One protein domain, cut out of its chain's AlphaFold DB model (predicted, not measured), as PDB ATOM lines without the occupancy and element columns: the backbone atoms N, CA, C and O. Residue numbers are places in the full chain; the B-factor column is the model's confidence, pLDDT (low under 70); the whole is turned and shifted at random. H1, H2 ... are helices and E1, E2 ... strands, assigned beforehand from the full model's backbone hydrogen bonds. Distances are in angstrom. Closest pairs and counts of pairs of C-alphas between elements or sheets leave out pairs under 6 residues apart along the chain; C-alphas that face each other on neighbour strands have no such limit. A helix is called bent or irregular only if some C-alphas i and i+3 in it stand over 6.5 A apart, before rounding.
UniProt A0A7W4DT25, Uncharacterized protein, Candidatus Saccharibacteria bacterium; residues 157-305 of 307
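What this domain is: This is residues 157 to 305 of the 307 residues of an uncharacterized protein of Candidatus Saccharibacteria bacterium (UniProt A0A7W4DT25). A twisted sheet of five short strands, E1, E2, E3, E6 and E9, forms a slab with two helices, H4 and H5, covering one face at a steep angle to each other. The strand pair E3 and E6 runs on past one end of the sheet as the small hairpin E4 and E5; beyond E6 the short helices H2 and H3 make an arm, and near the far end of E2 the hairpin E7 and E8 reaches away with a long loop. The printed part has 149 residues and is of the mixed class, with five named helices and nine named strands in the order E1, H1, E2, E3, E4, E5, E6, H2, H3, E7, E8, H4, H5, E9. The sheet's order is E1, E2, E3, E6, E9, antiparallel throughout. The whole is flat, spanning 51 by 40 by 22 A, and only just compact, close to loose, with a radius of gyration of the C-alphas of 17.6 A.

Where its parts are: Find C-alpha 157 at (117.648, 131.705, 115.509), where E1, residues 157 to 159, begins. The other strands of the large sheet are E2, residues 175 to 179 and 13.4 A long, E3, residues 194 to 196, E6, residues 209 to 213 and 13.4 A long, and E9, residues 302 to 304, which ends at C-alpha 304 at (128.311, 131.156, 131.899). The small hairpins are E4, residues 199 to 201, with E5, residues 204 to 206, and E7, residues 243 to 245, with E8, residues 257 to 259. H4, residues 260 to 274, starts at C-alpha 260 at (128.133, 140.691, 109.423) and is 20.5 A long; H5, residues 282 to 298, is 24.9 A long. H1 is residues 164 to 167, H2 residues 214 to 222 and H3 residues 227 to 236, 14.1 A long.

How they stand to each other: Begin at E2 and E3, a hairpin, where N 195 and O 175 are 2.9 A apart, within hydrogen-bond range. On one edge, N 157 of E1 and O 176 of E2 are 2.7 A apart. E6 pairs in a staggered way: with E3, N 194 and O 211 at 2.9 A, and with edge strand E9, N 303 and O 212 at 2.9 A. Two layers, helices on one face of a sheet, are made by H4 and H5 on the same face. H4 lies over E2 at a height over the sheet of 9.3 A, along the strands at 2 degrees on the local plane; the closest C-alphas, Leu 176 and Val 266, are 6.4 A apart. H5 lies only just over E6, at a height of 9.8 A, slantwise to the strands at 40 degrees on the local plane. H5 is irregular, C-alphas 283 and 286 being 7.5 A apart, and has a kink of 26 degrees near residue 289. H4 and H5 are close but not clearly touching, Ile 273 and Leu 292 having the closest C-alphas at 7.0 A. Look at Ala 222 and Ser 229, the closest C-alphas of H2 and H3, 6.2 A apart: these helices touch, opposite ways at a steep tilt of 47 degrees. H2 only grazes the sheet, and H1 is not on it. Each O i to N i+4 pair is within range in H2 and H3, 10 of 11 in H4 and 11 of 13 in H5; H1 is too short for such a pair.

The domain as a whole: The C-alphas of Asn 202 and Asp 253 are the two farthest apart, at 51.9 A. The printed part has no cut. The links E2 to E3, 14 residues, and E7 to E8, 11 residues, are long. The mean pLDDT of the printed part is 91.5, and residue 305 alone is under 70.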
ATOM      1  N   PHE A 157     117.575 132.963 116.239       95.62
ATOM      2  CA  PHE A 157     117.648 131.705 115.509       95.62
ATOM      3  C   PHE A 157     117.460 130.541 116.478       95.62
ATOM      4  O   PHE A 157     118.346 130.223 117.271       95.62
ATOM      5  N   ARG A 158     116.306 129.882 116.400       94.50
ATOM      6  CA  ARG A 158     115.938 128.745 117.250       94.50
ATOM      7  C   ARG A 158     116.154 127.452 116.481       94.50
ATOM      8  O   ARG A 158     115.636 127.310 115.371       94.50
ATOM      9  N   LYS A 159     116.914 126.505 117.031       96.12
ATOM     10  CA  LYS A 159     117.153 125.223 116.351       96.12
ATOM     11  C   LYS A 159     115.823 124.487 116.166       96.12
ATOM     12  O   LYS A 159     115.094 124.282 117.134       96.12
ATOM     13  N   LYS A 160     115.508 124.092 114.930       94.44
ATOM     14  CA  LYS A 160     114.242 123.424 114.618       94.44
ATOM     15  C   LYS A 160     114.243 121.990 115.150       94.44
ATOM     16  O   LYS A 160     115.210 121.254 114.960       94.44
ATOM     17  N   VAL A 161     113.125 121.597 115.750       93.69
ATOM     18  CA  VAL A 161     112.787 120.207 116.082       93.69
ATOM     19  C   VAL A 161     111.447 119.849 115.440       93.69
ATOM     20  O   VAL A 161     110.660 120.741 115.120       93.69
ATOM     21  N   SER A 162     111.185 118.561 115.213       92.69
ATOM     22  CA  SER A 162     110.013 118.113 114.451       92.69
ATOM     23  C   SER A 162     108.698 118.280 115.221       92.69
ATOM     24  O   SER A 162     107.624 118.180 114.634       92.69
ATOM     25  N   ASP A 163     108.777 118.466 116.539       91.75
ATOM     26  CA  ASP A 163     107.628 118.622 117.423       91.75
ATOM     27  C   ASP A 163     107.305 120.107 117.628       91.75
ATOM     28  O   ASP A 163     108.007 120.833 118.340       91.75
ATOM     29  N   GLU A 164     106.214 120.555 117.010       87.25
ATOM     30  CA  GLU A 164     105.735 121.935 117.118       87.25
ATOM     31  C   GLU A 164     105.380 122.327 118.556       87.25
ATOM     32  O   GLU A 164     105.559 123.485 118.931       87.25
ATOM     33  N   SER A 165     104.934 121.384 119.394       87.25
ATOM     34  CA  SER A 165     104.624 121.683 120.797       87.25
ATOM     35  C   SER A 165     105.874 122.075 121.581       87.25
ATOM     36  O   SER A 165     105.804 122.937 122.455       87.25
ATOM     37  N   ILE A 166     107.033 121.517 121.220       88.25
ATOM     38  CA  ILE A 166     108.323 121.883 121.806       88.25
ATOM     39  C   ILE A 166     108.807 123.217 121.242       88.25
ATOM     40  O   ILE A 166     109.260 124.069 122.002       88.25
ATOM     41  N   MET A 167     108.662 123.432 119.929       88.31
ATOM     42  CA  MET A 167     109.003 124.716 119.304       88.31
ATOM     43  C   MET A 167     108.195 125.881 119.888       88.31
ATOM     44  O   MET A 167     108.718 126.987 120.015       88.31
ATOM     45  N   ASN A 168     106.946 125.645 120.285       82.44
ATOM     46  CA  ASN A 168     106.076 126.660 120.873       82.44
ATOM     47  C   ASN A 168     106.459 127.051 122.306       82.44
ATOM     48  O   ASN A 168     106.093 128.133 122.753       82.44
ATOM     49  N   LEU A 169     107.214 126.206 123.012       79.50
ATOM     50  CA  LEU A 169     107.651 126.468 124.379       79.50
ATOM     51  C   LEU A 169     108.990 127.210 124.397       79.50
ATOM     52  O   LEU A 169     109.924 126.898 123.654       79.50
ATOM     53  N   ILE A 170     109.095 128.193 125.290       74.25
ATOM     54  CA  ILE A 170     110.340 128.931 125.514       74.25
ATOM     55  C   ILE A 170     111.361 127.999 126.156       74.25
ATOM     56  O   ILE A 170     111.063 127.287 127.116       74.25
ATOM     57  N   GLY A 171     112.594 128.065 125.668       81.12
ATOM     58  CA  GLY A 171     113.731 127.541 126.404       81.12
ATOM     59  C   GLY A 171     113.977 126.034 126.299       81.12
ATOM     60  O   GLY A 171     114.817 125.492 127.019       81.12
ATOM     61  N   LEU A 172     113.259 125.349 125.406       88.00
ATOM     62  CA  LEU A 172     113.430 123.912 125.163       88.00
ATOM     63  C   LEU A 172     114.340 123.584 123.975       88.00
ATOM     64  O   LEU A 172     114.696 122.424 123.779       88.00
ATOM     65  N   VAL A 173     114.742 124.589 123.199       93.12
ATOM     66  CA  VAL A 173     115.656 124.436 122.063       93.12
ATOM     67  C   VAL A 173     116.822 125.418 122.177       93.12
ATOM     68  O   VAL A 173     116.674 126.444 122.837       93.12
ATOM     69  N   PRO A 174     117.984 125.121 121.571       95.62
ATOM     70  CA  PRO A 174     119.077 126.079 121.457       95.62
ATOM     71  C   PRO A 174     118.662 127.344 120.709       95.62
ATOM     72  O   PRO A 174     117.950 127.262 119.701       95.62
ATOM     73  N   GLU A 175     119.160 128.489 121.168       94.38
ATOM     74  CA  GLU A 175     118.869 129.790 120.566       94.38
ATOM     75  C   GLU A 175     120.158 130.600 120.397       94.38
ATOM     76  O   GLU A 175     121.036 130.594 121.264       94.38
ATOM     77  N   LEU A 176     120.270 131.281 119.260       95.12
ATOM     78  CA  LEU A 176     121.328 132.240 118.957       95.12
ATOM     79  C   LEU A 176     120.670 133.563 118.604       95.12
ATOM     80  O   LEU A 176     119.785 133.583 117.752       95.12
ATOM     81  N   SER A 177     121.088 134.651 119.236       93.56
ATOM     82  CA  SER A 177     120.531 135.975 118.966       93.56
ATOM     83  C   SER A 177     121.524 136.842 118.199       93.56
ATOM     84  O   SER A 177     122.737 136.669 118.307       93.56
ATOM     85  N   ILE A 178     121.005 137.776 117.411       95.00
ATOM     86  CA  ILE A 178     121.776 138.874 116.843       95.00
ATOM     87  C   ILE A 178     120.951 140.155 116.861       95.00
ATOM     88  O   ILE A 178     119.784 140.167 116.468       95.00
ATOM     89  N   VAL A 179     121.604 141.238 117.267       94.56
ATOM     90  CA  VAL A 179     121.031 142.580 117.300       94.56
ATOM     91  C   VAL A 179     120.678 143.070 115.895       94.56
ATOM     92  O   VAL A 179     121.475 142.950 114.961       94.56
ATOM     93  N   VAL A 180     119.502 143.689 115.773       94.62
ATOM     94  CA  VAL A 180     119.028 144.381 114.572       94.62
ATOM     95  C   VAL A 180     118.966 145.876 114.831       94.62
ATOM     96  O   VAL A 180     118.357 146.321 115.796       94.62
ATOM     97  N   THR A 181     119.545 146.670 113.935       92.62
ATOM     98  CA  THR A 181     119.584 148.129 114.055       92.62
ATOM     99  C   THR A 181     118.875 148.810 112.890       92.62
ATOM    100  O   THR A 181     118.820 148.289 111.779       92.62
ATOM    101  N   PHE A 182     118.348 150.013 113.122       91.62
ATOM    102  CA  PHE A 182     117.776 150.862 112.064       91.62
ATOM    103  C   PHE A 182     118.822 151.751 111.376       91.62
ATOM    104  O   PHE A 182     118.538 152.405 110.374       91.62
ATOM    105  N   ASP A 183     120.041 151.770 111.913       90.56
ATOM    106  CA  ASP A 183     121.170 152.546 111.413       90.56
ATOM    107  C   ASP A 183     122.383 151.611 111.273       90.56
ATOM    108  O   ASP A 183     122.715 150.917 112.247       90.56
ATOM    109  N   PRO A 184     123.077 151.571 110.116       93.25
ATOM    110  CA  PRO A 184     124.319 150.810 109.980       93.25
ATOM    111  C   PRO A 184     125.392 151.248 110.989       93.25
ATOM    112  O   PRO A 184     126.276 150.458 111.315       93.25
ATOM    113  N   GLN A 185     125.306 152.472 111.529       91.31
ATOM    114  CA  GLN A 185     126.172 152.940 112.605       91.31
ATOM    115  C   GLN A 185     126.056 152.106 113.881       91.31
ATOM    116  O   GLN A 185     126.990 152.131 114.667       91.31
ATOM    117  N   GLY A 186     124.960 151.372 114.084       91.69
ATOM    118  CA  GLY A 186     124.753 150.499 115.242       91.69
ATOM    119  C   GLY A 186     125.259 149.067 115.081       91.69
ATOM    120  O   GLY A 186     125.183 148.293 116.029       91.69
ATOM    121  N   CYS A 187     125.783 148.693 113.909       94.38
ATOM    122  CA  CYS A 187     126.288 147.345 113.634       94.38
ATOM    123  C   CYS A 187     127.651 147.096 114.297       94.38
ATOM    124  O   CYS A 187     128.643 146.859 113.615       94.38
ATOM    125  N   TRP A 188     127.734 147.215 115.617       92.69
ATOM    126  CA  TRP A 188     128.982 147.066 116.360       92.69
ATOM    127  C   TRP A 188     129.355 145.603 116.549       92.69
ATOM    128  O   TRP A 188     128.548 144.693 116.347       92.69
ATOM    129  N   GLU A 189     130.595 145.374 116.967       90.56
ATOM    130  CA  GLU A 189     130.958 144.106 117.583       90.56
ATOM    131  C   GLU A 189     130.163 143.962 118.884       90.56
ATOM    132  O   GLU A 189     130.365 144.715 119.833       90.56
ATOM    133  N   TYR A 190     129.206 143.035 118.887       83.62
ATOM    134  CA  TYR A 190     128.339 142.774 120.027       83.62
ATOM    135  C   TYR A 190     128.005 141.292 120.069       83.62
ATOM    136  O   TYR A 190     127.453 140.730 119.122       83.62
ATOM    137  N   HIS A 191     128.370 140.654 121.172       78.25
ATOM    138  CA  HIS A 191     128.160 139.229 121.351       78.25
ATOM    139  C   HIS A 191     126.892 139.057 122.157       78.25
ATOM    140  O   HIS A 191     126.863 139.309 123.363       78.25
ATOM    141  N   GLU A 192     125.835 138.699 121.443       81.50
ATOM    142  CA  GLU A 192     124.591 138.270 122.054       81.50
ATOM    143  C   GLU A 192     124.741 136.879 122.669       81.50
ATOM    144  O   GLU A 192     125.586 136.071 122.274       81.50
ATOM    145  N   LYS A 193     123.877 136.595 123.641       81.44
ATOM    146  CA  LYS A 193     123.965 135.370 124.435       81.44
ATOM    147  C   LYS A 193     123.645 134.139 123.591       81.44
ATOM    148  O   LYS A 193     122.650 134.107 122.865       81.44
ATOM    149  N   ILE A 194     124.421 133.077 123.787       90.44
ATOM    150  CA  ILE A 194     124.096 131.736 123.292       90.44
ATOM    151  C   ILE A 194     123.250 131.037 124.344       90.44
ATOM    152  O   ILE A 194     123.684 130.865 125.485       90.44
ATOM    153  N   TYR A 195     122.056 130.598 123.965       93.81
ATOM    154  CA  TYR A 195     121.164 129.880 124.859       93.81
ATOM    155  C   TYR A 195     121.296 128.367 124.681       93.81
ATOM    156  O   TYR A 195     121.030 127.824 123.604       93.81
ATOM    157  N   ALA A 196     121.648 127.672 125.762       93.81
ATOM    158  CA  ALA A 196     121.532 126.224 125.854       93.81
ATOM    159  C   ALA A 196     120.297 125.854 126.694       93.81
ATOM    160  O   ALA A 196     120.174 126.316 127.833       93.81
ATOM    161  N   PRO A 197     119.397 125.002 126.175       93.38
ATOM    162  CA  PRO A 197     118.075 124.806 126.755       93.38
ATOM    163  C   PRO A 197     118.086 124.066 128.085       93.38
ATOM    164  O   PRO A 197     119.025 123.335 128.413       93.38
ATOM    165  N   MET A 198     117.001 124.248 128.839       91.00
ATOM    166  CA  MET A 198     116.708 123.423 130.008       91.00
ATOM    167  C   MET A 198     116.366 121.992 129.580       91.00
ATOM    168  O   MET A 198     115.894 121.761 128.466       91.00
ATOM    169  N   TYR A 199     116.563 121.022 130.470       91.75
ATOM    170  CA  TYR A 199     116.215 119.633 130.179       91.75
ATOM    171  C   TYR A 199     115.782 118.855 131.416       91.75
ATOM    172  O   TYR A 199     116.203 119.138 132.536       91.75
ATOM    173  N   TYR A 200     114.945 117.840 131.200       89.94
ATOM    174  CA  TYR A 200     114.526 116.893 132.229       89.94
ATOM    175  C   TYR A 200     115.194 115.540 131.995       89.94
ATOM    176  O   TYR A 200     115.037 114.941 130.932       89.94
ATOM    177  N   MET A 201     115.951 115.056 132.976       90.75
ATOM    178  CA  MET A 201     116.638 113.766 132.908       90.75
ATOM    179  C   MET A 201     116.778 113.188 134.317       90.75
ATOM    180  O   MET A 201     116.979 113.937 135.270       90.75
ATOM    181  N   ASN A 202     116.677 111.864 134.465       92.00
ATOM    182  CA  ASN A 202     116.814 111.179 135.760       92.00
ATOM    183  C   ASN A 202     115.924 111.794 136.855       92.00
ATOM    184  O   ASN A 202     116.389 112.131 137.941       92.00
ATOM    185  N   GLU A 203     114.649 111.996 136.518       92.69
ATOM    186  CA  GLU A 203     113.612 112.551 137.395       92.69
ATOM    187  C   GLU A 203     113.847 113.993 137.891       92.69
ATOM    188  O   GLU A 203     113.133 114.483 138.769       92.69
ATOM    189  N   ARG A 204     114.806 114.721 137.303       92.38
ATOM    190  CA  ARG A 204     115.179 116.077 137.718       92.38
ATOM    191  C   ARG A 204     115.238 117.048 136.542       92.38
ATOM    192  O   ARG A 204     115.704 116.715 135.455       92.38
ATOM    193  N   TRP A 205     114.811 118.285 136.796       89.31
ATOM    194  CA  TRP A 205     115.030 119.413 135.893       89.31
ATOM    195  C   TRP A 205     116.424 120.013 136.080       89.31
ATOM    196  O   TRP A 205     116.842 120.328 137.198       89.31
ATOM    197  N   TYR A 206     117.106 120.210 134.961       90.94
ATOM    198  CA  TYR A 206     118.357 120.937 134.836       90.94
ATOM    199  C   TYR A 206     118.060 122.263 134.152       90.94
ATOM    200  O   TYR A 206     117.392 122.310 133.117       90.94
ATOM    201  N   LYS A 207     118.521 123.347 134.771       90.19
ATOM    202  CA  LYS A 207     118.294 124.692 134.260       90.19
ATOM    203  C   LYS A 207     119.021 124.899 132.935       90.19
ATOM    204  O   LYS A 207     120.005 124.229 132.633       90.19
ATOM    205  N   HIS A 208     118.501 125.836 132.158       90.56
ATOM    206  CA  HIS A 208     119.179 126.364 130.984       90.56
ATOM    207  C   HIS A 208     120.472 127.095 131.378       90.56
ATOM    208  O   HIS A 208     120.661 127.453 132.541       90.56
ATOM    209  N   ALA A 209     121.326 127.364 130.395       91.06
ATOM    210  CA  ALA A 209     122.538 128.156 130.569       91.06
ATOM    211  C   ALA A 209     122.676 129.178 129.436       91.06
ATOM    212  O   ALA A 209     122.284 128.908 128.299       91.06
ATOM    213  N   TYR A 210     123.225 130.347 129.764       91.19
ATOM    214  CA  TYR A 210     123.574 131.381 128.792       91.19
ATOM    215  C   TYR A 210     125.089 131.515 128.738       91.19
ATOM    216  O   TYR A 210     125.721 131.738 129.773       91.19
ATOM    217  N   PHE A 211     125.650 131.423 127.539       90.19
ATOM    218  CA  PHE A 211     127.088 131.494 127.316       90.19
ATOM    219  C   PHE A 211     127.456 132.741 126.517       90.19
ATOM    220  O   PHE A 211     126.771 133.087 125.555       90.19
ATOM    221  N   ASN A 212     128.557 133.374 126.918       88.00
ATOM    222  CA  ASN A 212     129.214 134.463 126.199       88.00
ATOM    223  C   ASN A 212     130.719 134.217 126.169       88.00
ATOM    224  O   ASN A 212     131.264 133.567 127.066       88.00
ATOM    225  N   GLU A 213     131.399 134.769 125.168       86.56
ATOM    226  CA  GLU A 213     132.858 134.761 125.138       86.56
ATOM    227  C   GLU A 213     133.400 135.553 126.341       86.56
ATOM    228  O   GLU A 213     133.002 136.686 126.616       86.56
ATOM    229  N   LYS A 214     134.313 134.941 127.094       87.62
ATOM    230  CA  LYS A 214     134.876 135.473 128.337       87.62
ATOM    231  C   LYS A 214     135.492 136.852 128.140       87.62
ATOM    232  O   LYS A 214     135.222 137.771 128.907       87.62
ATOM    233  N   TRP A 215     136.316 136.974 127.103       86.69
ATOM    234  CA  TRP A 215     137.037 138.205 126.810       86.69
ATOM    235  C   TRP A 215     136.066 139.361 126.523       86.69
ATOM    236  O   TRP A 215     136.342 140.499 126.898       86.69
ATOM    237  N   TRP A 216     134.918 139.075 125.896       87.56
ATOM    238  CA  TRP A 216     133.900 140.070 125.579       87.56
ATOM    239  C   TRP A 216     133.281 140.642 126.851       87.56
ATOM    240  O   TRP A 216     133.228 141.858 127.022       87.56
ATOM    241  N   GLU A 217     132.849 139.768 127.758       86.50
ATOM    242  CA  GLU A 217     132.227 140.167 129.021       86.50
ATOM    243  C   GLU A 217     133.208 140.973 129.882       86.50
ATOM    244  O   GLU A 217     132.858 142.039 130.385       86.50
ATOM    245  N   GLU A 218     134.468 140.535 129.959       88.00
ATOM    246  CA  GLU A 218     135.523 141.245 130.690       88.00
ATOM    247  C   GLU A 218     135.778 142.652 130.127       88.00
ATOM    248  O   GLU A 218     135.828 143.623 130.884       88.00
ATOM    249  N   ILE A 219     135.898 142.795 128.803       85.81
ATOM    250  CA  ILE A 219     136.123 144.095 128.152       85.81
ATOM    251  C   ILE A 219     134.892 145.001 128.270       85.81
ATOM    252  O   ILE A 219     135.017 146.198 128.560       85.81
ATOM    253  N   ARG A 220     133.692 144.449 128.063       86.50
ATOM    254  CA  ARG A 220     132.436 145.193 128.177       86.50
ATOM    255  C   ARG A 220     132.273 145.742 129.586       86.50
ATOM    256  O   ARG A 220     131.958 146.923 129.722       86.50
ATOM    257  N   ASP A 221     132.523 144.939 130.610       87.50
ATOM    258  CA  ASP A 221     132.384 145.362 132.000       87.50
ATOM    259  C   ASP A 221     133.489 146.361 132.388       87.50
ATOM    260  O   ASP A 221     133.203 147.406 132.977       87.50
ATOM    261  N   ALA A 222     134.737 146.123 131.960       86.81
ATOM    262  CA  ALA A 222     135.854 147.036 132.203       86.81
ATOM    263  C   ALA A 222     135.628 148.437 131.615       86.81
ATOM    264  O   ALA A 222     136.036 149.437 132.214       86.81
ATOM    265  N   SER A 223     134.955 148.530 130.464       86.75
ATOM    266  CA  SER A 223     134.670 149.810 129.807       86.75
ATOM    267  C   SER A 223     133.751 150.746 130.604       86.75
ATOM    268  O   SER A 223     133.708 151.933 130.296       86.75
ATOM    269  N   PHE A 224     133.054 150.254 131.637       84.38
ATOM    270  CA  PHE A 224     132.237 151.081 132.536       84.38
ATOM    271  C   PHE A 224     133.005 151.611 133.760       84.38
ATOM    272  O   PHE A 224     132.460 152.382 134.543       84.38
ATOM    273  N   ILE A 225     134.252 151.183 133.978       87.56
ATOM    274  CA  ILE A 225     134.963 151.465 135.234       87.56
ATOM    275  C   ILE A 225     135.602 152.858 135.227       87.56
ATOM    276  O   ILE A 225     135.605 153.549 136.245       87.56
ATOM    277  N   ASN A 226     136.214 153.260 134.110       90.00
ATOM    278  CA  ASN A 226     136.954 154.516 134.016       90.00
ATOM    279  C   ASN A 226     137.063 155.026 132.564       90.00
ATOM    280  O   ASN A 226     136.778 154.309 131.606       90.00
ATOM    281  N   LYS A 227     137.525 156.275 132.412       92.81
ATOM    282  CA  LYS A 227     137.664 156.961 131.113       92.81
ATOM    283  C   LYS A 227     138.671 156.315 130.158       92.81
ATOM    284  O   LYS A 227     138.501 156.424 128.947       92.81
ATOM    285  N   GLU A 228     139.718 155.677 130.672       93.25
ATOM    286  CA  GLU A 228     140.734 155.019 129.844       93.25
ATOM    287  C   GLU A 228     140.141 153.776 129.169       93.25
ATOM    288  O   GLU A 228     140.170 153.664 127.944       93.25
ATOM    289  N   SER A 229     139.483 152.912 129.946       92.31
ATOM    290  CA  SER A 229     138.766 151.746 129.425       92.31
ATOM    291  C   SER A 229     137.621 152.142 128.486       92.31
ATOM    292  O   SER A 229     137.411 151.494 127.460       92.31
ATOM    293  N   ALA A 230     136.897 153.224 128.791       93.75
ATOM    294  CA  ALA A 230     135.860 153.761 127.911       93.75
ATOM    295  C   ALA A 230     136.432 154.278 126.578       93.75
ATOM    296  O   ALA A 230     135.831 154.069 125.526       93.75
ATOM    297  N   THR A 231     137.610 154.914 126.602       94.44
ATOM    298  CA  THR A 231     138.312 155.357 125.385       94.44
ATOM    299  C   THR A 231     138.690 154.159 124.523       94.44
ATOM    300  O   THR A 231     138.354 154.130 123.343       94.44
ATOM    301  N   TRP A 232     139.287 153.123 125.123       94.19
ATOM    302  CA  TRP A 232     139.614 151.896 124.399       94.19
ATOM    303  C   TRP A 232     138.369 151.264 123.760       94.19
ATOM    304  O   TRP A 232     138.394 150.912 122.582       94.19
ATOM    305  N   TRP A 233     137.258 151.168 124.500       93.44
ATOM    306  CA  TRP A 233     135.988 150.657 123.974       93.44
ATOM    307  C   TRP A 233     135.492 151.474 122.781       93.44
ATOM    308  O   TRP A 233     135.097 150.916 121.757       93.44
ATOM    309  N   ASN A 234     135.538 152.800 122.899       93.50
ATOM    310  CA  ASN A 234     135.094 153.699 121.844       93.50
ATOM    311  C   ASN A 234     135.922 153.547 120.559       93.50
ATOM    312  O   ASN A 234     135.362 153.644 119.469       93.50
ATOM    313  N   ASP A 235     137.222 153.291 120.698       93.44
ATOM    314  CA  ASP A 235     138.154 153.175 119.576       93.44
ATOM    315  C   ASP A 235     138.138 151.787 118.916       93.44
ATOM    316  O   ASP A 235     138.452 151.681 117.731       93.44
ATOM    317  N   ASN A 236     137.783 150.729 119.660       91.69
ATOM    318  CA  ASN A 236     137.926 149.340 119.202       91.69
ATOM    319  C   ASN A 236     136.608 148.580 119.015       91.69
ATOM    320  O   ASN A 236     136.583 147.605 118.263       91.69
ATOM    321  N   ILE A 237     135.529 148.992 119.689       92.00
ATOM    322  CA  ILE A 237     134.242 148.276 119.701       92.00
ATOM    323  C   ILE A 237     133.103 149.156 119.187       92.00
ATOM    324  O   ILE A 237     132.321 148.700 118.351       92.00
ATOM    325  N   ALA A 238     133.012 150.409 119.645       91.94
ATOM    326  CA  ALA A 238     131.873 151.302 119.398       91.94
ATOM    327  C   ALA A 238     131.855 151.940 117.993       91.94
ATOM    328  O   ALA A 238     131.717 153.157 117.832       91.94
ATOM    329  N   HIS A 239     132.019 151.113 116.967       92.69
ATOM    330  CA  HIS A 239     132.003 151.501 115.565       92.69
ATOM    331  C   HIS A 239     131.431 150.365 114.699       92.69
ATOM    332  O   HIS A 239     131.488 149.193 115.089       92.69
ATOM    333  N   PRO A 240     130.926 150.668 113.498       93.81
ATOM    334  CA  PRO A 240     130.354 149.655 112.617       93.81
ATOM    335  C   PRO A 240     131.371 148.603 112.169       93.81
ATOM    336  O   PRO A 240     132.487 148.930 111.761       93.81
ATOM    337  N   LYS A 241     130.958 147.336 112.195       94.25
ATOM    338  CA  LYS A 241     131.686 146.170 111.698       94.25
ATOM    339  C   LYS A 241     130.808 145.443 110.686       94.25
ATOM    340  O   LYS A 241     129.807 144.843 111.057       94.25
ATOM    341  N   ASP A 242     131.196 145.516 109.414       95.25
ATOM    342  CA  ASP A 242     130.506 144.854 108.295       95.25
ATOM    343  C   ASP A 242     128.968 145.040 108.317       95.25
ATOM    344  O   ASP A 242     128.245 144.077 108.544       95.25
ATOM    345  N   PRO A 243     128.421 146.267 108.181       96.81
ATOM    346  CA  PRO A 243     126.975 146.480 108.264       96.81
ATOM    347  C   PRO A 243     126.247 145.867 107.067       96.81
ATOM    348  O   PRO A 243     126.463 146.275 105.925       96.81
ATOM    349  N   ILE A 244     125.329 144.940 107.330       97.50
ATOM    350  CA  ILE A 244     124.569 144.225 106.303       97.50
ATOM    351  C   ILE A 244     123.099 144.565 106.428       97.50
ATOM    352  O   ILE A 244     122.486 144.327 107.467       97.50
ATOM    353  N   GLN A 245     122.508 145.076 105.351       98.12
ATOM    354  CA  GLN A 245     121.065 145.267 105.306       98.12
ATOM    355  C   GLN A 245     120.364 143.905 105.199       98.12
ATOM    356  O   GLN A 245     120.702 143.101 104.328       98.12
ATOM    357  N   ILE A 246     119.365 143.649 106.043       97.69
ATOM    358  CA  ILE A 246     118.533 142.446 105.931       97.69
ATOM    359  C   ILE A 246     117.416 142.653 104.908       97.69
ATOM    360  O   ILE A 246     116.887 143.754 104.740       97.69
ATOM    361  N   TYR A 247     117.038 141.576 104.228       97.31
ATOM    362  CA  TYR A 247     115.876 141.569 103.350       97.31
ATOM    363  C   TYR A 247     114.600 141.480 104.193       97.31
ATOM    364  O   TYR A 247     114.339 140.448 104.812       97.31
ATOM    365  N   TYR A 248     113.821 142.565 104.216       95.81
ATOM    366  CA  TYR A 248     112.592 142.680 105.009       95.81
ATOM    367  C   TYR A 248     111.413 143.202 104.165       95.81
ATOM    368  O   TYR A 248     111.061 144.385 104.224       95.81
ATOM    369  N   PRO A 249     110.831 142.354 103.298       94.25
ATOM    370  CA  PRO A 249     109.808 142.768 102.334       94.25
ATOM    371  C   PRO A 249     108.481 143.206 102.962       94.25
ATOM    372  O   PRO A 249     107.701 143.883 102.297       94.25
ATOM    373  N   GLU A 250     108.209 142.834 104.211       91.38
ATOM    374  CA  GLU A 250     106.997 143.204 104.941       91.38
ATOM    375  C   GLU A 250     106.940 144.717 105.226       91.38
ATOM    376  O   GLU A 250     105.854 145.294 105.330       91.38
ATOM    377  N   ARG A 251     108.105 145.376 105.314       89.69
ATOM    378  CA  ARG A 251     108.262 146.829 105.487       89.69
ATOM    379  C   ARG A 251     109.428 147.349 104.638       89.69
ATOM    380  O   ARG A 251     110.486 147.667 105.177       89.69
ATOM    381  N   PRO A 252     109.248 147.469 103.310       89.19
ATOM    382  CA  PRO A 252     110.319 147.857 102.390       89.19
ATOM    383  C   PRO A 252     110.754 149.323 102.552       89.19
ATOM    384  O   PRO A 252     111.778 149.730 102.008       89.19
ATOM    385  N   ASP A 253     109.967 150.125 103.276       89.69
ATOM    386  CA  ASP A 253     110.304 151.487 103.680       89.69
ATOM    387  C   ASP A 253     111.379 151.534 104.777       89.69
ATOM    388  O   ASP A 253     112.093 152.531 104.893       89.69
ATOM    389  N   LEU A 254     111.512 150.462 105.563       90.00
ATOM    390  CA  LEU A 254     112.485 150.367 106.641       90.00
ATOM    391  C   LEU A 254     113.781 149.729 106.150       90.00
ATOM    392  O   LEU A 254     113.792 148.743 105.412       90.00
ATOM    393  N   LYS A 255     114.900 150.279 106.618       93.12
ATOM    394  CA  LYS A 255     116.220 149.686 106.432       93.12
ATOM    395  C   LYS A 255     116.681 149.145 107.770       93.12
ATOM    396  O   LYS A 255     116.907 149.905 108.704       93.12
ATOM    397  N   LEU A 256     116.763 147.826 107.844       95.25
ATOM    398  CA  LEU A 256     117.192 147.094 109.022       95.25
ATOM    399  C   LEU A 256     118.557 146.481 108.739       95.25
ATOM    400  O   LEU A 256     118.801 146.001 107.629       95.25
ATOM    401  N   TYR A 257     119.431 146.499 109.733       96.50
ATOM    402  CA  TYR A 257     120.817 146.096 109.592       96.50
ATOM    403  C   TYR A 257     121.226 145.123 110.688       96.50
ATOM    404  O   TYR A 257     120.738 145.191 111.812       96.50
ATOM    405  N   VAL A 258     122.153 144.238 110.347       97.06
ATOM    406  CA  VAL A 258     122.881 143.383 111.285       97.06
ATOM    407  C   VAL A 258     124.379 143.543 111.046       97.06
ATOM    408  O   VAL A 258     124.815 143.885 109.947       97.06
ATOM    409  N   SER A 259     125.178 143.267 112.070       96.69
ATOM    410  CA  SER A 259     126.635 143.183 111.940       96.69
ATOM    411  C   SER A 259     127.020 141.845 111.307       96.69
ATOM    412  O   SER A 259     126.800 140.788 111.902       96.69
ATOM    413  N   GLY A 260     127.609 141.874 110.110       95.94
ATOM    414  CA  GLY A 260     128.133 140.691 109.423       95.94
ATOM    415  C   GLY A 260     129.226 139.991 110.233       95.94
ATOM    416  O   GLY A 260     129.304 138.765 110.265       95.94
ATOM    417  N   PHE A 261     129.987 140.768 111.003       94.19
ATOM    418  CA  PHE A 261     130.964 140.252 111.951       94.19
ATOM    419  C   PHE A 261     130.311 139.445 113.091       94.19
ATOM    420  O   PHE A 261     130.802 138.376 113.452       94.19
ATOM    421  N   ASN A 262     129.170 139.893 113.626       94.06
ATOM    422  CA  ASN A 262     128.422 139.102 114.612       94.06
ATOM    423  C   ASN A 262     127.732 137.891 113.955       94.06
ATOM    424  O   ASN A 262     127.656 136.827 114.568       94.06
ATOM    425  N   MET A 263     127.288 138.003 112.696       95.94
ATOM    426  CA  MET A 263     126.732 136.872 111.939       95.94
ATOM    427  C   MET A 263     127.740 135.737 111.730       95.94
ATOM    428  O   MET A 263     127.346 134.572 111.755       95.94
ATOM    429  N   ASP A 264     129.031 136.041 111.577       94.50
ATOM    430  CA  ASP A 264     130.075 135.011 111.492       94.50
ATOM    431  C   ASP A 264     130.141 134.159 112.770       94.50
ATOM    432  O   ASP A 264     130.310 132.938 112.695       94.50
ATOM    433  N   ARG A 265     129.880 134.759 113.937       92.00
ATOM    434  CA  ARG A 265     129.740 134.018 115.201       92.00
ATOM    435  C   ARG A 265     128.454 133.216 115.262       92.00
ATOM    436  O   ARG A 265     128.493 132.049 115.640       92.00
ATOM    437  N   VAL A 266     127.320 133.786 114.843       95.75
ATOM    438  CA  VAL A 266     126.058 133.027 114.753       95.75
ATOM    439  C   VAL A 266     126.258 131.779 113.886       95.75
ATOM    440  O   VAL A 266     125.842 130.686 114.270       95.75
ATOM    441  N   ALA A 267     126.953 131.902 112.754       95.94
ATOM    442  CA  ALA A 267     127.286 130.779 111.885       95.94
ATOM    443  C   ALA A 267     128.202 129.748 112.575       95.94
ATOM    444  O   ALA A 267     127.927 128.547 112.511       95.94
ATOM    445  N   GLN A 268     129.245 130.196 113.280       93.94
ATOM    446  CA  GLN A 268     130.142 129.326 114.048       93.94
ATOM    447  C   GLN A 268     129.400 128.545 115.144       93.94
ATOM    448  O   GLN A 268     129.553 127.328 115.261       93.94
ATOM    449  N   HIS A 269     128.552 129.216 115.920       94.62
ATOM    450  CA  HIS A 269     127.775 128.578 116.978       94.62
ATOM    451  C   HIS A 269     126.680 127.666 116.437       94.62
ATOM    452  O   HIS A 269     126.397 126.628 117.039       94.62
ATOM    453  N   SER A 270     126.114 127.995 115.275       96.75
ATOM    454  CA  SER A 270     125.201 127.091 114.575       96.75
ATOM    455  C   SER A 270     125.903 125.782 114.224       96.75
ATOM    456  O   SER A 270     125.359 124.714 114.474       96.75
ATOM    457  N   HIS A 271     127.153 125.843 113.755       95.75
ATOM    458  CA  HIS A 271     127.952 124.646 113.491       95.75
ATOM    459  C   HIS A 271     128.189 123.795 114.751       95.75
ATOM    460  O   HIS A 271     128.064 122.572 114.698       95.75
ATOM    461  N   TYR A 272     128.471 124.410 115.905       95.38
ATOM    462  CA  TYR A 272     128.594 123.669 117.169       95.38
ATOM    463  C   TYR A 272     127.285 122.999 117.590       95.38
ATOM    464  O   TYR A 272     127.286 121.830 117.979       95.38
ATOM    465  N   ILE A 273     126.165 123.719 117.482       96.94
ATOM    466  CA  ILE A 273     124.838 123.185 117.799       96.94
ATOM    467  C   ILE A 273     124.493 122.028 116.858       96.94
ATOM    468  O   ILE A 273     124.056 120.984 117.334       96.94
ATOM    469  N   ASP A 274     124.731 122.169 115.556       96.44
ATOM    470  CA  ASP A 274     124.407 121.162 114.541       96.44
ATOM    471  C   ASP A 274     125.199 119.858 114.704       96.44
ATOM    472  O   ASP A 274     124.678 118.780 114.421       96.44
ATOM    473  N   ASN A 275     126.418 119.925 115.249       96.31
ATOM    474  CA  ASN A 275     127.199 118.731 115.594       96.31
ATOM    475  C   ASN A 275     126.579 117.910 116.743       96.31
ATOM    476  O   ASN A 275     126.906 116.736 116.911       96.31
ATOM    477  N   ILE A 276     125.678 118.505 117.532       96.94
ATOM    478  CA  ILE A 276     124.971 117.851 118.643       96.94
ATOM    479  C   ILE A 276     123.508 117.559 118.260       96.94
ATOM    480  O   ILE A 276     122.980 116.479 118.542       96.94
ATOM    481  N   TYR A 277     122.858 118.501 117.578       95.62
ATOM    482  CA  TYR A 277     121.493 118.430 117.056       95.62
ATOM    483  C   TYR A 277     121.510 118.018 115.579       95.62
ATOM    484  O   TYR A 277     121.156 118.788 114.687       95.62
ATOM    485  N   THR A 278     121.929 116.773 115.349       93.44
ATOM    486  CA  THR A 278     122.156 116.186 114.016       93.44
ATOM    487  C   THR A 278     120.880 115.918 113.213       93.44
ATOM    488  O   THR A 278     120.942 115.711 112.006       93.44
ATOM    489  N   ASP A 279     119.732 115.884 113.882       91.50
ATOM    490  CA  ASP A 279     118.402 115.719 113.300       91.50
ATOM    491  C   ASP A 279     117.368 116.448 114.174       91.50
ATOM    492  O   ASP A 279     117.700 117.017 115.220       91.50
ATOM    493  N   ASP A 280     116.106 116.417 113.757       91.69
ATOM    494  CA  ASP A 280     114.992 117.101 114.407       91.69
ATOM    495  C   ASP A 280     114.218 116.217 115.410       91.69
ATOM    496  O   ASP A 280     113.155 116.619 115.883       91.69
ATOM    497  N   ASN A 281     114.747 115.043 115.792       93.00
ATOM    498  CA  ASN A 281     114.062 114.076 116.651       93.00
ATOM    499  C   ASN A 281     113.805 114.623 118.073       93.00
ATOM    500  O   ASN A 281     114.751 114.800 118.855       93.00
ATOM    501  N   PRO A 282     112.533 114.783 118.482       91.44
ATOM    502  CA  PRO A 282     112.178 115.396 119.757       91.44
ATOM    503  C   PRO A 282     112.537 114.525 120.965       91.44
ATOM    504  O   PRO A 282     112.771 115.040 122.058       91.44
ATOM    505  N   LYS A 283     112.656 113.203 120.785       91.81
ATOM    506  CA  LYS A 283     112.969 112.268 121.880       91.81
ATOM    507  C   LYS A 283     114.386 112.431 122.428       91.81
ATOM    508  O   LYS A 283     114.659 111.982 123.535       91.81
ATOM    509  N   LEU A 284     115.281 113.050 121.658       93.75
ATOM    510  CA  LEU A 284     116.691 113.220 122.016       93.75
ATOM    511  C   LEU A 284     117.004 114.611 122.578       93.75
ATOM    512  O   LEU A 284     118.151 114.873 122.931       93.75
ATOM    513  N   ILE A 285     116.016 115.504 122.683       91.94
ATOM    514  CA  ILE A 285     116.245 116.903 123.070       91.94
ATOM    515  C   ILE A 285     116.902 117.011 124.443       91.94
ATOM    516  O   ILE A 285     117.879 117.737 124.577       91.94
ATOM    517  N   ALA A 286     116.450 116.248 125.441       92.75
ATOM    518  CA  ALA A 286     117.047 116.307 126.775       92.75
ATOM    519  C   ALA A 286     118.522 115.863 126.785       92.75
ATOM    520  O   ALA A 286     119.365 116.493 127.423       92.75
ATOM    521  N   GLU A 287     118.856 114.803 126.044       95.38
ATOM    522  CA  GLU A 287     120.236 114.326 125.909       95.38
ATOM    523  C   GLU A 287     121.116 115.344 125.174       95.38
ATOM    524  O   GLU A 287     122.241 115.621 125.592       95.38
ATOM    525  N   ARG A 288     120.598 115.935 124.096       95.75
ATOM    526  CA  ARG A 288     121.303 116.940 123.295       95.75
ATOM    527  C   ARG A 288     121.492 118.253 124.048       95.75
ATOM    528  O   ARG A 288     122.564 118.840 123.971       95.75
ATOM    529  N   ALA A 289     120.498 118.683 124.818       94.81
ATOM    530  CA  ALA A 289     120.579 119.836 125.705       94.81
ATOM    531  C   ALA A 289     121.697 119.662 126.736       94.81
ATOM    532  O   ALA A 289     122.561 120.531 126.855       94.81
ATOM    533  N   LYS A 290     121.743 118.500 127.402       95.25
ATOM    534  CA  LYS A 290     122.828 118.140 128.319       95.25
ATOM    535  C   LYS A 290     124.194 118.209 127.634       95.25
ATOM    536  O   LYS A 290     125.079 118.897 128.133       95.25
ATOM    537  N   LYS A 291     124.354 117.551 126.479       96.56
ATOM    538  CA  LYS A 291     125.618 117.555 125.719       96.56
ATOM    539  C   LYS A 291     126.039 118.957 125.291       96.56
ATOM    540  O   LYS A 291     127.221 119.267 125.353       96.56
ATOM    541  N   LEU A 292     125.094 119.801 124.874       96.06
ATOM    542  CA  LEU A 292     125.378 121.176 124.466       96.06
ATOM    543  C   LEU A 292     125.861 122.022 125.645       96.06
ATOM    544  O   LEU A 292     126.845 122.745 125.510       96.06
ATOM    545  N   GLN A 293     125.205 121.905 126.802       94.19
ATOM    546  CA  GLN A 293     125.665 122.573 128.016       94.19
ATOM    547  C   GLN A 293     127.065 122.087 128.418       94.19
ATOM    548  O   GLN A 293     127.952 122.904 128.627       94.19
ATOM    549  N   GLU A 294     127.289 120.769 128.475       94.00
ATOM    550  CA  GLU A 294     128.597 120.179 128.806       94.00
ATOM    551  C   GLU A 294     129.697 120.613 127.829       94.00
ATOM    552  O   GLU A 294     130.811 120.909 128.258       94.00
ATOM    553  N   PHE A 295     129.378 120.705 126.535       94.81
ATOM    554  CA  PHE A 295     130.285 121.215 125.514       94.81
ATOM    555  C   PHE A 295     130.712 122.652 125.819       94.81
ATOM    556  O   PHE A 295     131.905 122.894 125.977       94.81
ATOM    557  N   TYR A 296     129.773 123.586 125.991       93.00
ATOM    558  CA  TYR A 296     130.133 124.976 126.285       93.00
ATOM    559  C   TYR A 296     130.833 125.142 127.638       93.00
ATOM    560  O   TYR A 296     131.758 125.940 127.742       93.00
ATOM    561  N   PHE A 297     130.475 124.354 128.656       91.38
ATOM    562  CA  PHE A 297     131.201 124.345 129.932       91.38
ATOM    563  C   PHE A 297     132.643 123.844 129.813       91.38
ATOM    564  O   PHE A 297     133.474 124.179 130.656       91.38
ATOM    565  N   SER A 298     132.946 123.032 128.799       92.50
ATOM    566  CA  SER A 298     134.302 122.538 128.553       92.50
ATOM    567  C   SER A 298     135.204 123.546 127.836       92.50
ATOM    568  O   SER A 298     136.420 123.362 127.831       92.50
ATOM    569  N   LEU A 299     134.629 124.604 127.256       90.31
ATOM    570  CA  LEU A 299     135.363 125.624 126.515       90.31
ATOM    571  C   LEU A 299     135.845 126.742 127.463       90.31
ATOM    572  O   LEU A 299     135.017 127.484 127.997       90.31
ATOM    573  N   PRO A 300     137.163 126.892 127.702       88.06
ATOM    574  CA  PRO A 300     137.698 127.882 128.646       88.06
ATOM    575  C   PRO A 300     137.482 129.340 128.212       88.06
ATOM    576  O   PRO A 300     137.573 130.252 129.037       88.06
ATOM    577  N   GLU A 301     137.233 129.568 126.927       87.00
ATOM    578  CA  GLU A 301     136.976 130.875 126.337       87.00
ATOM    579  C   GLU A 301     135.539 131.366 126.543       87.00
ATOM    580  O   GLU A 301     135.268 132.524 126.236       87.00
ATOM    581  N   PHE A 302     134.637 130.548 127.096       86.00
ATOM    582  CA  PHE A 302     133.269 130.950 127.422       86.00
ATOM    583  C   PHE A 302     133.079 131.110 128.928       86.00
ATOM    584  O   PHE A 302     133.584 130.329 129.737       86.00
ATOM    585  N   ILE A 303     132.295 132.114 129.316       81.62
ATOM    586  CA  ILE A 303     131.732 132.202 130.661       81.62
ATOM    587  C   ILE A 303     130.233 131.949 130.619       81.62
ATOM    588  O   ILE A 303     129.534 132.330 129.679       81.62
ATOM    589  N   ASN A 304     129.737 131.309 131.674       78.75
ATOM    590  CA  ASN A 304     128.311 131.156 131.899       78.75
ATOM    591  C   ASN A 304     127.811 132.308 132.772       78.75
ATOM    592  O   ASN A 304     128.310 132.520 133.877       78.75
ATOM    593  N   THR A 305     126.795 133.019 132.293       65.06
ATOM    594  CA  THR A 305     126.183 134.135 133.024       65.06
ATOM    595  C   THR A 305     124.947 133.728 133.843       65.06
ATOM    596  O   THR A 305     124.259 134.601 134.371       65.06
TER     597      THR A 305